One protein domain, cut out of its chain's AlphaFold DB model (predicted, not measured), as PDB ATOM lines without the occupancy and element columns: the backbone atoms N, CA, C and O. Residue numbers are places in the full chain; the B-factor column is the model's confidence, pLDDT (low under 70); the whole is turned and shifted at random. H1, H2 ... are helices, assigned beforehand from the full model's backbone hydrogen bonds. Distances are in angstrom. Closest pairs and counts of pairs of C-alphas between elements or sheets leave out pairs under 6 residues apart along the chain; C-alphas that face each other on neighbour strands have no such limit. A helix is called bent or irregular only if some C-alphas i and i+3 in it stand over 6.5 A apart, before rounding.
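This is residues 308 to 421 of the 560 residues of an uncharacterized protein of seawater metagenome (UniProt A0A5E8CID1). The longest helix, H6, runs slantwise across one end of H1 and of H5, which together with H2 make a loose triangle of helices lying roughly along one direction. Beyond H2, H3 and the short, irregular H4 cross each other, and a long loop of residues 356 to 372 links them. The printed part has 114 residues with six named helices, in the order H1 to H6, and no named strand; its class is all helix. It is compact, with a radius of gyration of the C-alphas of 13.4 A, and spans 40 by 31 by 22 A.

Find C-alpha 404 at (199.679, 189.411, 232.816); from there H6, residues 404 to 421, runs 25.0 A to C-alpha 421 at (180.721, 187.373, 216.695). Then go to C-alpha 308 at (198.665, 183.348, 217.445), where H1, residues 308 to 322, begins its 20.7 A. H5 holds residues 386 to 394, and H2, residues 329 to 339, is 15.8 A long. H3, residues 343 to 355, is 18.7 A long. H4, residues 373 to 379, is irregular: C-alphas 374 and 377 are 8.2 A apart.

Start at H6, where residues 407 to 412 alone touch H5 at a steep tilt of 46 degrees, opposite ways; their closest C-alphas, of Met 394 and Lys 408, are 5.5 A apart. Residues 411 to 418 of H6 touch residues 310 to 314 of H1 at a steep tilt of 55 degrees, the same way, with the C-alphas of Ile 310 and Ile 414 closest at 7.0 A. H1 and H5 are close but not clearly touching, at a shallow tilt of 26 degrees, opposite ways; Leu 320 and His 386 have their closest C-alphas, 5.9 A apart. H2 is near H1 and near H5. Residues 343 to 346 of H3 touch H2 at a steep tilt of 50 degrees, opposite ways, with the C-alphas of Thr 337 and Lys 343 closest at 6.1 A. H3 touches H4 at a steep tilt of 64 degrees, opposite ways, and the C-alphas of Gln 351 and Glu 373 are the closest, 5.2 A apart. Residues 327 to 328 pair antiparallel with residues 383 to 384. In H1, H3, H5 and H6 every O i to N i+4 pair is within hydrogen-bond range; in H2 6 of 7 are, and in H4 1 of 3, beside 2 of 4 O i to N i+3 pairs.

The two C-alphas farthest apart, of Lys 374 and Gly 421, are 40.6 A apart. The printed part has no cut; the link from H3 to H4 is long, 17 residues. The mean pLDDT of the printed part is 76.4, and 22 residues are under 70, among them residues 339 to 343 and 371 to 377.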
ATOM      1  N   ASP A 308     198.311 184.582 216.731       83.62
ATOM      2  CA  ASP A 308     198.665 183.348 217.445       83.62
ATOM      3  C   ASP A 308     197.839 183.185 218.725       83.62
ATOM      4  O   ASP A 308     197.394 182.082 219.041       83.62
ATOM      5  N   PHE A 309     197.593 184.289 219.436       85.62
ATOM      6  CA  PHE A 309     196.772 184.271 220.641       85.62
ATOM      7  C   PHE A 309     195.290 184.123 220.319       85.62
ATOM      8  O   PHE A 309     194.602 183.348 220.977       85.62
ATOM      9  N   ILE A 310     194.801 184.798 219.276       87.12
ATOM     10  CA  ILE A 310     193.417 184.645 218.815       87.12
ATOM     11  C   ILE A 310     193.143 183.191 218.427       87.12
ATOM     12  O   ILE A 310     192.160 182.628 218.901       87.12
ATOM     13  N   LYS A 311     194.026 182.565 217.639       86.69
ATOM     14  CA  LYS A 311     193.929 181.143 217.274       86.69
ATOM     15  C   LYS A 311     193.831 180.254 218.504       86.69
ATOM     16  O   LYS A 311     192.873 179.499 218.628       86.69
ATOM     17  N   PHE A 312     194.775 180.404 219.434       87.69
ATOM     18  CA  PHE A 312     194.806 179.613 220.659       87.69
ATOM     19  C   PHE A 312     193.506 179.745 221.471       87.69
ATOM     20  O   PHE A 312     192.926 178.740 221.886       87.69
ATOM     21  N   ILE A 313     193.001 180.971 221.659       85.12
ATOM     22  CA  ILE A 313     191.756 181.203 222.403       85.12
ATOM     23  C   ILE A 313     190.538 180.642 221.661       85.12
ATOM     24  O   ILE A 313     189.699 180.004 222.292       85.12
ATOM     25  N   VAL A 314     190.428 180.846 220.345       85.38
ATOM     26  CA  VAL A 314     189.310 180.334 219.534       85.38
ATOM     27  C   VAL A 314     189.270 178.805 219.548       85.38
ATOM     28  O   VAL A 314     188.215 178.227 219.800       85.38
ATOM     29  N   GLU A 315     190.409 178.146 219.322       86.50
ATOM     30  CA  GLU A 315     190.525 176.683 219.355       86.50
ATOM     31  C   GLU A 315     190.116 176.123 220.716       86.50
ATOM     32  O   GLU A 315     189.302 175.198 220.797       86.50
ATOM     33  N   THR A 316     190.626 176.735 221.787       82.75
ATOM     34  CA  THR A 316     190.303 176.328 223.153       82.75
ATOM     35  C   THR A 316     188.818 176.522 223.445       82.75
ATOM     36  O   THR A 316     188.166 175.617 223.958       82.75
ATOM     37  N   LYS A 317     188.235 177.667 223.064       74.00
ATOM     38  CA  LYS A 317     186.800 177.918 223.239       74.00
ATOM     39  C   LYS A 317     185.943 176.908 222.484       74.00
ATOM     40  O   LYS A 317     184.976 176.416 223.049       74.00
ATOM     41  N   LEU A 318     186.290 176.552 221.253       72.25
ATOM     42  CA  LEU A 318     185.546 175.531 220.515       72.25
ATOM     43  C   LEU A 318     185.663 174.147 221.168       72.25
ATOM     44  O   LEU A 318     184.688 173.402 221.201       72.25
ATOM     45  N   ASN A 319     186.816 173.788 221.731       72.94
ATOM     46  CA  ASN A 319     186.939 172.534 222.479       72.94
ATOM     47  C   ASN A 319     186.089 172.545 223.763       72.94
ATOM     48  O   ASN A 319     185.352 171.587 224.003       72.94
ATOM     49  N   LEU A 320     186.140 173.644 224.521       67.06
ATOM     50  CA  LEU A 320     185.424 173.817 225.786       67.06
ATOM     51  C   LEU A 320     183.902 173.891 225.610       67.06
ATOM     52  O   LEU A 320     183.183 173.217 226.340       67.06
ATOM     53  N   PHE A 321     183.417 174.698 224.661       61.88
ATOM     54  CA  PHE A 321     181.994 175.021 224.515       61.88
ATOM     55  C   PHE A 321     181.262 174.151 223.490       61.88
ATOM     56  O   PHE A 321     180.112 173.802 223.725       61.88
ATOM     57  N   ASP A 322     181.898 173.772 222.374       56.88
ATOM     58  CA  ASP A 322     181.201 173.006 221.327       56.88
ATOM     59  C   ASP A 322     181.382 171.496 221.488       56.88
ATOM     60  O   ASP A 322     180.521 170.719 221.084       56.88
ATOM     61  N   LYS A 323     182.528 171.057 222.020       61.62
ATOM     62  CA  LYS A 323     182.841 169.625 222.157       61.62
ATOM     63  C   LYS A 323     182.666 169.112 223.583       61.62
ATOM     64  O   LYS A 323     182.855 167.913 223.783       61.62
ATOM     65  N   ASN A 324     182.358 169.989 224.546       62.25
ATOM     66  CA  ASN A 324     182.351 169.693 225.982       62.25
ATOM     67  C   ASN A 324     183.632 168.966 226.435       62.25
ATOM     68  O   ASN A 324     183.588 168.016 227.215       62.25
ATOM     69  N   LYS A 325     184.788 169.376 225.897       74.25
ATOM     70  CA  LYS A 325     186.103 168.816 226.235       74.25
ATOM     71  C   LYS A 325     186.935 169.868 226.935       74.25
ATOM     72  O   LYS A 325     186.993 171.003 226.478       74.25
ATOM     73  N   GLY A 326     187.607 169.480 228.009       77.00
ATOM     74  CA  GLY A 326     188.490 170.383 228.731       77.00
ATOM     75  C   GLY A 326     189.789 170.638 227.980       77.00
ATOM     76  O   GLY A 326     190.149 169.898 227.061       77.00
ATOM     77  N   GLU A 327     190.513 171.675 228.390       85.56
ATOM     78  CA  GLU A 327     191.831 171.992 227.838       85.56
ATOM     79  C   GLU A 327     192.925 171.543 228.802       85.56
ATOM     80  O   GLU A 327     192.894 171.869 229.990       85.56
ATOM     81  N   LYS A 328     193.911 170.788 228.307       86.19
ATOM     82  CA  LYS A 328     194.987 170.288 229.170       86.19
ATOM     83  C   LYS A 328     195.871 171.437 229.631       86.19
ATOM     84  O   LYS A 328     196.353 172.206 228.798       86.19
ATOM     85  N   LEU A 329     196.192 171.486 230.926       82.69
ATOM     86  CA  LEU A 329     197.119 172.486 231.470       82.69
ATOM     87  C   LEU A 329     198.446 172.502 230.695       82.69
ATOM     88  O   LEU A 329     198.964 173.575 230.399       82.69
ATOM     89  N   LYS A 330     198.957 171.335 230.285       82.56
ATOM     90  CA  LYS A 330     200.161 171.202 229.455       82.56
ATOM     91  C   LYS A 330     200.094 171.986 228.143       82.56
ATOM     92  O   LYS A 330     201.090 172.589 227.768       82.56
ATOM     93  N   ASN A 331     198.949 172.027 227.466       84.62
ATOM     94  CA  ASN A 331     198.812 172.764 226.206       84.62
ATOM     95  C   ASN A 331     198.851 174.279 226.448       84.62
ATOM     96  O   ASN A 331     199.521 175.017 225.724       84.62
ATOM     97  N   ILE A 332     198.191 174.738 227.516       82.69
ATOM     98  CA  ILE A 332     198.220 176.141 227.947       82.69
ATOM     99  C   ILE A 332     199.643 176.538 228.363       82.69
ATOM    100  O   ILE A 332     200.149 177.595 227.984       82.69
ATOM    101  N   TYR A 333     200.313 175.654 229.098       81.00
ATOM    102  CA  TYR A 333     201.711 175.768 229.477       81.00
ATOM    103  C   TYR A 333     202.633 175.857 228.259       81.00
ATOM    104  O   TYR A 333     203.454 176.772 228.191       81.00
ATOM    105  N   ASP A 334     202.501 174.956 227.286       82.31
ATOM    106  CA  ASP A 334     203.340 174.935 226.087       82.31
ATOM    107  C   ASP A 334     203.145 176.228 225.276       82.31
ATOM    108  O   ASP A 334     204.119 176.818 224.803       82.31
ATOM    109  N   TYR A 335     201.911 176.734 225.189       84.19
ATOM    110  CA  TYR A 335     201.618 178.017 224.553       84.19
ATOM    111  C   TYR A 335     202.266 179.201 225.299       84.19
ATOM    112  O   TYR A 335     203.014 179.988 224.709       84.19
ATOM    113  N   LEU A 336     202.021 179.321 226.609       78.25
ATOM    114  CA  LEU A 336     202.484 180.451 227.420       78.25
ATOM    115  C   LEU A 336     204.007 180.454 227.615       78.25
ATOM    116  O   LEU A 336     204.630 181.516 227.579       78.25
ATOM    117  N   THR A 337     204.644 179.292 227.766       74.38
ATOM    118  CA  THR A 337     206.110 179.199 227.895       74.38
ATOM    119  C   THR A 337     206.848 179.435 226.586       74.38
ATOM    120  O   THR A 337     207.953 179.969 226.592       74.38
ATOM    121  N   LYS A 338     206.238 179.139 225.437       70.69
ATOM    122  CA  LYS A 338     206.850 179.453 224.140       70.69
ATOM    123  C   LYS A 338     207.031 180.960 223.915       70.69
ATOM    124  O   LYS A 338     207.912 181.350 223.153       70.69
ATOM    125  N   LYS A 339     206.201 181.802 224.545       65.62
ATOM    126  CA  LYS A 339     206.135 183.247 224.257       65.62
ATOM    127  C   LYS A 339     206.415 184.164 225.448       65.62
ATOM    128  O   LYS A 339     206.930 185.259 225.242       65.62
ATOM    129  N   HIS A 340     206.084 183.747 226.669       66.19
ATOM    130  CA  HIS A 340     206.002 184.656 227.818       66.19
ATOM    131  C   HIS A 340     206.751 184.180 229.071       66.19
ATOM    132  O   HIS A 340     207.081 185.010 229.920       66.19
ATOM    133  N   PHE A 341     207.064 182.885 229.195       65.56
ATOM    134  CA  PHE A 341     207.670 182.313 230.406       65.56
ATOM    135  C   PHE A 341     208.850 181.378 230.122       65.56
ATOM    136  O   PHE A 341     208.842 180.621 229.163       65.56
ATOM    137  N   SER A 342     209.819 181.314 231.042       68.94
ATOM    138  CA  SER A 342     210.632 180.098 231.182       68.94
ATOM    139  C   SER A 342     209.834 179.032 231.943       68.94
ATOM    140  O   SER A 342     208.981 179.371 232.766       68.94
ATOM    141  N   LYS A 343     210.125 177.742 231.718       67.94
ATOM    142  CA  LYS A 343     209.395 176.623 232.351       67.94
ATOM    143  C   LYS A 343     209.254 176.774 233.875       67.94
ATOM    144  O   LYS A 343     208.172 176.578 234.416       67.94
ATOM    145  N   ASN A 344     210.324 177.199 234.550       73.25
ATOM    146  CA  ASN A 344     210.326 177.404 236.002       73.25
ATOM    147  C   ASN A 344     209.451 178.587 236.437       73.25
ATOM    148  O   ASN A 344     208.782 178.496 237.458       73.25
ATOM    149  N   LYS A 345     209.413 179.680 235.663       75.62
ATOM    150  CA  LYS A 345     208.578 180.848 235.984       75.62
ATOM    151  C   LYS A 345     207.089 180.545 235.844       75.62
ATOM    152  O   LYS A 345     206.313 181.010 236.664       75.62
ATOM    153  N   PHE A 346     206.708 179.748 234.845       78.81
ATOM    154  CA  PHE A 346     205.324 179.293 234.714       78.81
ATOM    155  C   PHE A 346     204.910 178.429 235.906       78.81
ATOM    156  O   PHE A 346     203.845 178.645 236.471       78.81
ATOM    157  N   LYS A 347     205.764 177.475 236.305       79.75
ATOM    158  CA  LYS A 347     205.499 176.615 237.462       79.75
ATOM    159  C   LYS A 347     205.259 177.443 238.726       79.75
ATOM    160  O   LYS A 347     204.257 177.222 239.390       79.75
ATOM    161  N   ILE A 348     206.141 178.408 239.008       80.62
ATOM    162  CA  ILE A 348     206.004 179.314 240.158       80.62
ATOM    163  C   ILE A 348     204.694 180.101 240.054       80.62
ATOM    164  O   ILE A 348     203.895 180.062 240.976       80.62
ATOM    165  N   TRP A 349     204.424 180.743 238.912       84.62
ATOM    166  CA  TRP A 349     203.178 181.487 238.698       84.62
ATOM    167  C   TRP A 349     201.928 180.635 238.950       84.62
ATOM    168  O   TRP A 349     201.009 181.084 239.625       84.62
ATOM    169  N   PHE A 350     201.897 179.407 238.435       85.19
ATOM    170  CA  PHE A 350     200.757 178.518 238.615       85.19
ATOM    171  C   PHE A 350     200.620 178.029 240.064       85.19
ATOM    172  O   PHE A 350     199.509 177.973 240.576       85.19
ATOM    173  N   GLN A 351     201.730 177.716 240.743       83.12
ATOM    174  CA  GLN A 351     201.720 177.362 242.168       83.12
ATOM    175  C   GLN A 351     201.173 178.506 243.029       83.12
ATOM    176  O   GLN A 351     200.337 178.260 243.890       83.12
ATOM    177  N   GLU A 352     201.564 179.749 242.750       81.50
ATOM    178  CA  GLU A 352     201.039 180.927 243.452       81.50
ATOM    179  C   GLU A 352     199.524 181.097 243.245       81.50
ATOM    180  O   GLU A 352     198.818 181.431 244.192       81.50
ATOM    181  N   LEU A 353     198.988 180.797 242.051       81.88
ATOM    182  CA  LEU A 353     197.533 180.792 241.822       81.88
ATOM    183  C   LEU A 353     196.805 179.718 242.649       81.88
ATOM    184  O   LEU A 353     195.662 179.933 243.045       81.88
ATOM    185  N   LEU A 354     197.443 178.571 242.909       82.75
ATOM    186  CA  LEU A 354     196.887 177.535 243.786       82.75
ATOM    187  C   LEU A 354     196.916 177.977 245.256       82.75
ATOM    188  O   LEU A 354     195.921 177.816 245.955       82.75
ATOM    189  N   ILE A 355     198.034 178.553 245.711       82.00
ATOM    190  CA  ILE A 355     198.216 179.035 247.092       82.00
ATOM    191  C   ILE A 355     197.227 180.162 247.412       82.00
ATOM    192  O   ILE A 355     196.603 180.148 248.470       82.00
ATOM    193  N   ASP A 356     197.050 181.110 246.487       78.88
ATOM    194  CA  ASP A 356     196.115 182.232 246.638       78.88
ATOM    195  C   ASP A 356     194.637 181.801 246.559       78.88
ATOM    196  O   ASP A 356     193.751 182.612 246.833       78.88
ATOM    197  N   GLY A 357     194.353 180.550 246.175       72.31
ATOM    198  CA  GLY A 357     192.992 180.067 245.944       72.31
ATOM    199  C   GLY A 357     192.341 180.647 244.684       72.31
ATOM    200  O   GLY A 357     191.124 180.683 244.577       72.31
ATOM    201  N   ASP A 358     193.128 181.110 243.711       77.94
ATOM    202  CA  ASP A 358     192.594 181.551 242.419       77.94
ATOM    203  C   ASP A 358     192.194 180.340 241.538       77.94
ATOM    204  O   ASP A 358     191.391 180.483 240.611       77.94
ATOM    205  N   ILE A 359     192.749 179.145 241.804       82.00
ATOM    206  CA  ILE A 359     192.415 177.883 241.127       82.00
ATOM    207  C   ILE A 359     192.081 176.767 242.139       82.00
ATOM    208  O   ILE A 359     192.840 176.527 243.075       82.00
ATOM    209  N   HIS A 360     190.976 176.046 241.906       81.62
ATOM    210  CA  HIS A 360     190.413 175.020 242.792       81.62
ATOM    211  C   HIS A 360     189.994 173.745 242.031       81.62
ATOM    212  O   HIS A 360     190.170 173.644 240.820       81.62
ATOM    213  N   GLN A 361     189.469 172.740 242.741       79.00
ATOM    214  CA  GLN A 361     189.127 171.422 242.176       79.00
ATOM    215  C   GLN A 361     187.990 171.461 241.159       79.00
ATOM    216  O   GLN A 361     188.032 170.772 240.145       79.00
ATOM    217  N   ASP A 362     187.025 172.342 241.382       78.00
ATOM    218  CA  ASP A 362     185.877 172.612 240.524       78.00
ATOM    219  C   ASP A 362     186.251 173.320 239.215       78.00
ATOM    220  O   ASP A 362     185.408 173.488 238.342       78.00
ATOM    221  N   HIS A 363     187.514 173.713 239.041       84.44
ATOM    222  CA  HIS A 363     188.042 174.250 237.787       84.44
ATOM    223  C   HIS A 363     188.526 173.163 236.819       84.44
ATOM    224  O   HIS A 363     188.802 173.460 235.652       84.44
ATOM    225  N   PHE A 364     188.618 171.914 237.267       85.19
ATOM    226  CA  PHE A 364     189.005 170.778 236.440       85.19
ATOM    227  C   PHE A 364     187.779 169.950 236.048       85.19
ATOM    228  O   PHE A 364     186.719 170.032 236.665       85.19
ATOM    229  N   ILE A 365     187.894 169.192 234.958       81.25
ATOM    230  CA  ILE A 365     186.870 168.207 234.582       81.25
ATOM    231  C   ILE A 365     187.010 166.959 235.446       81.25
ATOM    232  O   ILE A 365     186.015 166.351 235.838       81.25
ATOM    233  N   GLU A 366     188.247 166.549 235.714       84.81
ATOM    234  CA  GLU A 366     188.511 165.416 236.581       84.81
ATOM    235  C   GLU A 366     188.261 165.780 238.046       84.81
ATOM    236  O   GLU A 366     188.582 166.879 238.491       84.81
ATOM    237  N   ASN A 367     187.745 164.822 238.817       74.12
ATOM    238  CA  ASN A 367     187.646 164.967 240.263       74.12
ATOM    239  C   ASN A 367     189.057 164.811 240.855       74.12
ATOM    240  O   ASN A 367     189.652 163.733 240.758       74.12
ATOM    241  N   ILE A 368     189.625 165.896 241.382       76.69
ATOM    242  CA  ILE A 368     190.994 165.922 241.911       76.69
ATOM    243  C   ILE A 368     190.919 166.050 243.429       76.69
ATOM    244  O   ILE A 368     190.581 167.110 243.943       76.69
ATOM    245  N   GLU A 369     191.243 164.965 244.132       68.31
ATOM    246  CA  GLU A 369     191.128 164.872 245.596       68.31
ATOM    247  C   GLU A 369     192.175 165.708 246.356       68.31
ATOM    248  O   GLU A 369     191.926 166.104 247.491       68.31
ATOM    249  N   ASP A 370     193.330 165.998 245.741       70.44
ATOM    250  CA  ASP A 370     194.394 166.810 246.344       70.44
ATOM    251  C   ASP A 370     194.978 167.811 245.339       70.44
ATOM    252  O   ASP A 370     195.815 167.481 244.488       70.44
ATOM    253  N   ILE A 371     194.532 169.061 245.461       67.56
ATOM    254  CA  ILE A 371     195.133 170.203 244.781       67.56
ATOM    255  C   ILE A 371     196.041 170.919 245.770       67.56
ATOM    256  O   ILE A 371     195.600 171.732 246.580       67.56
ATOM    257  N   SER A 372     197.336 170.632 245.665       66.56
ATOM    258  CA  SER A 372     198.373 171.300 246.442       66.56
ATOM    259  C   SER A 372     199.528 171.761 245.554       66.56
ATOM    260  O   SER A 372     199.780 171.225 244.470       66.56
ATOM    261  N   GLU A 373     200.281 172.752 246.036       62.81
ATOM    262  CA  GLU A 373     201.481 173.295 245.379       62.81
ATOM    263  C   GLU A 373     202.522 172.215 245.011       62.81
ATOM    264  O   GLU A 373     203.320 172.398 244.086       62.81
ATOM    265  N   LYS A 374     202.507 171.070 245.709       63.19
ATOM    266  CA  LYS A 374     203.453 169.960 245.530       63.19
ATOM    267  C   LYS A 374     203.118 169.080 244.321       63.19
ATOM    268  O   LYS A 374     204.034 168.492 243.749       63.19
ATOM    269  N   ASN A 375     201.866 169.091 243.860       69.12
ATOM    270  CA  ASN A 375     201.349 168.164 242.846       69.12
ATOM    271  C   ASN A 375     201.309 168.778 241.429       69.12
ATOM    272  O   ASN A 375     200.602 168.291 240.551       69.12
ATOM    273  N   TYR A 376     202.076 169.845 241.155       68.00
ATOM    274  CA  TYR A 376     202.090 170.528 239.844       68.00
ATOM    275  C   TYR A 376     202.246 169.574 238.644       68.00
ATOM    276  O   TYR A 376     201.581 169.743 237.624       68.00
ATOM    277  N   TYR A 377     203.140 168.583 238.747       65.44
ATOM    278  CA  TYR A 377     203.378 167.636 237.652       65.44
ATOM    279  C   TYR A 377     202.185 166.706 237.415       65.44
ATOM    280  O   TYR A 377     201.925 166.361 236.266       65.44
ATOM    281  N   ASP A 378     201.424 166.392 238.462       71.44
ATOM    282  CA  ASP A 378     200.214 165.575 238.371       71.44
ATOM    283  C   ASP A 378     199.038 166.371 237.784       71.44
ATOM    284  O   ASP A 378     198.160 165.801 237.137       71.44
ATOM    285  N   LEU A 379     199.049 167.701 237.954       75.81
ATOM    286  CA  LEU A 379     198.070 168.629 237.380       75.81
ATOM    287  C   LEU A 379     198.330 168.952 235.901       75.81
ATOM    288  O   LEU A 379     197.412 169.359 235.194       75.81
ATOM    289  N   ALA A 380     199.557 168.766 235.403       71.75
ATOM    290  CA  ALA A 380     199.935 169.151 234.040       71.75
ATOM    291  C   ALA A 380     199.107 168.437 232.955       71.75
ATOM    292  O   ALA A 380     198.773 169.044 231.936       71.75
ATOM    293  N   ASP A 381     198.746 167.172 233.172       80.00
ATOM    294  CA  ASP A 381     197.947 166.389 232.221       80.00
ATOM    295  C   ASP A 381     196.429 166.495 232.448       80.00
ATOM    296  O   ASP A 381     195.663 165.969 231.632       80.00
ATOM    297  N   LYS A 382     195.997 167.192 233.507       86.50
ATOM    298  CA  LYS A 382     194.582 167.410 233.843       86.50
ATOM    299  C   LYS A 382     193.949 168.457 232.942       86.50
ATOM    300  O   LYS A 382     194.629 169.339 232.403       86.50
ATOM    301  N   GLN A 383     192.637 168.346 232.776       87.31
ATOM    302  CA  GLN A 383     191.863 169.190 231.885       87.31
ATOM    303  C   GLN A 383     191.110 170.263 232.661       87.31
ATOM    304  O   GLN A 383     190.261 169.967 233.499       87.31
ATOM    305  N   PHE A 384     191.367 171.523 232.326       84.62
ATOM    306  CA  PHE A 384     190.533 172.625 232.776       84.62
ATOM    307  C   PHE A 384     189.172 172.578 232.101       84.62
ATOM    308  O   PHE A 384     189.076 172.405 230.883       84.62
ATOM    309  N   ASN A 385     188.127 172.806 232.887       74.56
ATOM    310  CA  ASN A 385     186.823 173.157 232.353       74.56
ATOM    311  C   ASN A 385     186.782 174.652 231.972       74.56
ATOM    312  O   ASN A 385     187.777 175.379 232.070       74.56
ATOM    313  N   HIS A 386     185.625 175.127 231.508       72.00
ATOM    314  CA  HIS A 386     185.478 176.507 231.047       72.00
ATOM    315  C   HIS A 386     185.759 177.550 232.144       72.00
ATOM    316  O   HIS A 386     186.352 178.589 231.846       72.00
ATOM    317  N   ILE A 387     185.378 177.261 233.394       74.06
ATOM    318  CA  ILE A 387     185.599 178.136 234.552       74.06
ATOM    319  C   ILE A 387     187.089 178.205 234.834       74.06
ATOM    320  O   ILE A 387     187.660 179.289 234.872       74.06
ATOM    321  N   GLY A 388     187.745 177.051 234.930       79.69
ATOM    322  CA  GLY A 388     189.170 176.985 235.198       79.69
ATOM    323  C   GLY A 388     190.030 177.687 234.158       79.69
ATOM    324  O   GLY A 388     190.933 178.446 234.509       79.69
ATOM    325  N   PHE A 389     189.704 177.515 232.876       80.94
ATOM    326  CA  PHE A 389     190.379 178.236 231.801       80.94
ATOM    327  C   PHE A 389     190.165 179.754 231.906       80.94
ATOM    328  O   PHE A 389     191.100 180.530 231.708       80.94
ATOM    329  N   HIS A 390     188.952 180.193 232.249       77.19
ATOM    330  CA  HIS A 390     188.649 181.609 232.442       77.19
ATOM    331  C   HIS A 390     189.396 182.200 233.644       77.19
ATOM    332  O   HIS A 390     190.067 183.225 233.503       77.19
ATOM    333  N   CYS A 391     189.341 181.527 234.796       78.62
ATOM    334  CA  CYS A 391     190.058 181.895 236.014       78.62
ATOM    335  C   CYS A 391     191.559 182.015 235.746       78.62
ATOM    336  O   CYS A 391     192.172 183.009 236.127       78.62
ATOM    337  N   LEU A 392     192.140 181.082 234.989       80.88
ATOM    338  CA  LEU A 392     193.562 181.102 234.670       80.88
ATOM    339  C   LEU A 392     194.000 182.401 233.982       80.88
ATOM    340  O   LEU A 392     195.021 182.969 234.359       80.88
ATOM    341  N   PHE A 393     193.247 182.886 232.990       79.75
ATOM    342  CA  PHE A 393     193.602 184.103 232.250       79.75
ATOM    343  C   PHE A 393     193.145 185.393 232.949       79.75
ATOM    344  O   PHE A 393     193.820 186.424 232.845       79.75
ATOM    345  N   MET A 394     192.039 185.350 233.696       77.06
ATOM    346  CA  MET A 394     191.461 186.517 234.373       77.06
ATOM    347  C   MET A 394     192.070 186.815 235.744       77.06
ATOM    348  O   MET A 394     192.123 187.986 236.134       77.06
ATOM    349  N   SER A 395     192.577 185.807 236.450       70.25
ATOM    350  CA  SER A 395     193.222 185.959 237.762       70.25
ATOM    351  C   SER A 395     194.709 186.294 237.659       70.25
ATOM    352  O   SER A 395     195.400 186.412 238.666       70.25
ATOM    353  N   THR A 396     195.234 186.510 236.448       70.62
ATOM    354  CA  THR A 396     196.642 186.870 236.266       70.62
ATOM    355  C   THR A 396     196.945 188.274 236.811       70.62
ATOM    356  O   THR A 396     196.269 189.259 236.498       70.62
ATOM    357  N   ARG A 397     197.983 188.381 237.654       69.94
ATOM    358  CA  ARG A 397     198.387 189.623 238.341       69.94
ATOM    359  C   ARG A 397     199.836 189.961 238.020       69.94
ATOM    360  O   ARG A 397     200.682 189.071 237.962       69.94
ATOM    361  N   ASN A 398     200.127 191.260 237.905       73.56
ATOM    362  CA  ASN A 398     201.460 191.738 237.526       73.56
ATOM    363  C   ASN A 398     202.545 191.261 238.504       73.56
ATOM    364  O   ASN A 398     203.666 190.991 238.092       73.56
ATOM    365  N   LYS A 399     202.180 191.073 239.787       76.06
ATOM    366  CA  LYS A 399     203.071 190.514 240.820       76.06
ATOM    367  C   LYS A 399     203.670 189.153 240.446       76.06
ATOM    368  O   LYS A 399     204.752 188.829 240.917       76.06
ATOM    369  N   TYR A 400     202.998 188.385 239.592       72.38
ATOM    370  CA  TYR A 400     203.413 187.038 239.208       72.38
ATOM    371  C   TYR A 400     203.916 186.937 237.772       72.38
ATOM    372  O   TYR A 400     204.687 186.039 237.434       72.38
ATOM    373  N   TRP A 401     203.480 187.855 236.911       75.25
ATOM    374  CA  TRP A 401     203.848 187.869 235.508       75.25
ATOM    375  C   TRP A 401     203.755 189.280 234.928       75.25
ATOM    376  O   TRP A 401     202.669 189.829 234.780       75.25
ATOM    377  N   ASN A 402     204.896 189.827 234.502       74.50
ATOM    378  CA  ASN A 402     204.982 191.187 233.958       74.50
ATOM    379  C   ASN A 402     204.069 191.446 232.736       74.50
ATOM    380  O   ASN A 402     203.697 192.585 232.480       74.50
ATOM    381  N   GLY A 403     203.704 190.405 231.973       73.19
ATOM    382  CA  GLY A 403     202.794 190.484 230.820       73.19
ATOM    383  C   GLY A 403     201.339 190.108 231.133       73.19
ATOM    384  O   GLY A 403     200.529 189.961 230.215       73.19
ATOM    385  N   SER A 404     200.992 189.917 232.411       77.56
ATOM    386  CA  SER A 404     199.679 189.411 232.816       77.56
ATOM    387  C   SER A 404     198.547 190.373 232.511       77.56
ATOM    388  O   SER A 404     197.507 189.958 232.018       77.56
ATOM    389  N   ILE A 405     198.743 191.664 232.790       78.56
ATOM    390  CA  ILE A 405     197.707 192.681 232.596       78.56
ATOM    391  C   ILE A 405     197.383 192.799 231.107       78.56
ATOM    392  O   ILE A 405     196.213 192.805 230.730       78.56
ATOM    393  N   GLU A 406     198.411 192.833 230.256       79.19
ATOM    394  CA  GLU A 406     198.243 192.867 228.803       79.19
ATOM    395  C   GLU A 406     197.492 191.629 228.303       79.19
ATOM    396  O   GLU A 406     196.504 191.757 227.580       79.19
ATOM    397  N   THR A 407     197.892 190.437 228.752       78.12
ATOM    398  CA  THR A 407     197.244 189.184 228.344       78.12
ATOM    399  C   THR A 407     195.807 189.095 228.837       78.12
ATOM    400  O   THR A 407     194.927 188.722 228.066       78.12
ATOM    401  N   LYS A 408     195.538 189.472 230.089       79.19
ATOM    402  CA  LYS A 408     194.190 189.527 230.663       79.19
ATOM    403  C   LYS A 408     193.286 190.462 229.864       79.19
ATOM    404  O   LYS A 408     192.176 190.080 229.496       79.19
ATOM    405  N   ASN A 409     193.767 191.666 229.560       78.75
ATOM    406  CA  ASN A 409     193.018 192.645 228.775       78.75
ATOM    407  C   ASN A 409     192.740 192.122 227.361       78.75
ATOM    408  O   ASN A 409     191.621 192.243 226.861       78.75
ATOM    409  N   LEU A 410     193.739 191.496 226.736       79.88
ATOM    410  CA  LEU A 410     193.602 190.907 225.411       79.88
ATOM    411  C   LEU A 410     192.620 189.725 225.416       79.88
ATOM    412  O   LEU A 410     191.745 189.665 224.559       79.88
ATOM    413  N   TYR A 411     192.707 188.829 226.401       82.50
ATOM    414  CA  TYR A 411     191.801 187.692 226.574       82.50
ATOM    415  C   TYR A 411     190.353 188.137 226.803       82.50
ATOM    416  O   TYR A 411     189.442 187.601 226.171       82.50
ATOM    417  N   SER A 412     190.143 189.135 227.664       73.38
ATOM    418  CA  SER A 412     188.825 189.723 227.921       73.38
ATOM    419  C   SER A 412     188.230 190.309 226.640       73.38
ATOM    420  O   SER A 412     187.112 189.967 226.251       73.38
ATOM    421  N   LYS A 413     189.023 191.100 225.903       78.25
ATOM    422  CA  LYS A 413     188.599 191.668 224.620       78.25
ATOM    423  C   LYS A 413     188.252 190.577 223.603       78.25
ATOM    424  O   LYS A 413     187.195 190.652 222.986       78.25
ATOM    425  N   ILE A 414     189.104 189.558 223.450       77.12
ATOM    426  CA  ILE A 414     188.871 188.448 222.508       77.12
ATOM    427  C   ILE A 414     187.604 187.702 222.900       77.12
ATOM    428  O   ILE A 414     186.796 187.370 222.045       77.12
ATOM    429  N   THR A 415     187.409 187.458 224.193       72.75
ATOM    430  CA  THR A 415     186.235 186.757 224.704       72.75
ATOM    431  C   THR A 415     184.946 187.499 224.378       72.75
ATOM    432  O   THR A 415     184.023 186.862 223.874       72.75
ATOM    433  N   ASN A 416     184.902 188.810 224.607       71.75
ATOM    434  CA  ASN A 416     183.726 189.628 224.317       71.75
ATOM    435  C   ASN A 416     183.426 189.677 222.814       71.75
ATOM    436  O   ASN A 416     182.294 189.445 222.401       71.75
ATOM    437  N   GLU A 417     184.444 189.918 221.988       78.38
ATOM    438  CA  GLU A 417     184.274 189.978 220.533       78.38
ATOM    439  C   GLU A 417     183.941 188.609 219.927       78.38
ATOM    440  O   GLU A 417     183.190 188.533 218.959       78.38
ATOM    441  N   TYR A 418     184.450 187.518 220.508       71.62
ATOM    442  CA  TYR A 418     184.116 186.153 220.102       71.62
ATOM    443  C   TYR A 418     182.637 185.856 220.348       71.62
ATOM    444  O   TYR A 418     181.958 185.353 219.458       71.62
ATOM    445  N   LEU A 419     182.130 186.199 221.537       63.59
ATOM    446  CA  LEU A 419     180.719 186.021 221.878       63.59
ATOM    447  C   LEU A 419     179.826 186.888 220.988       63.59
ATOM    448  O   LEU A 419     178.906 186.363 220.369       63.59
ATOM    449  N   SER A 420     180.165 188.170 220.824       68.62
ATOM    450  CA  SER A 420     179.449 189.065 219.908       68.62
ATOM    451  C   SER A 420     179.483 188.559 218.462       68.62
ATOM    452  O   SER A 420     178.491 188.656 217.747       68.62
ATOM    453  N   GLY A 421     180.605 187.990 218.015       62.66
ATOM    454  CA  GLY A 421     180.721 187.373 216.695       62.66
ATOM    455  C   GLY A 421     179.790 186.180 216.524       62.66
ATOM    456  O   GLY A 421     179.070 186.123 215.532       62.66
TER     457      GLY A 421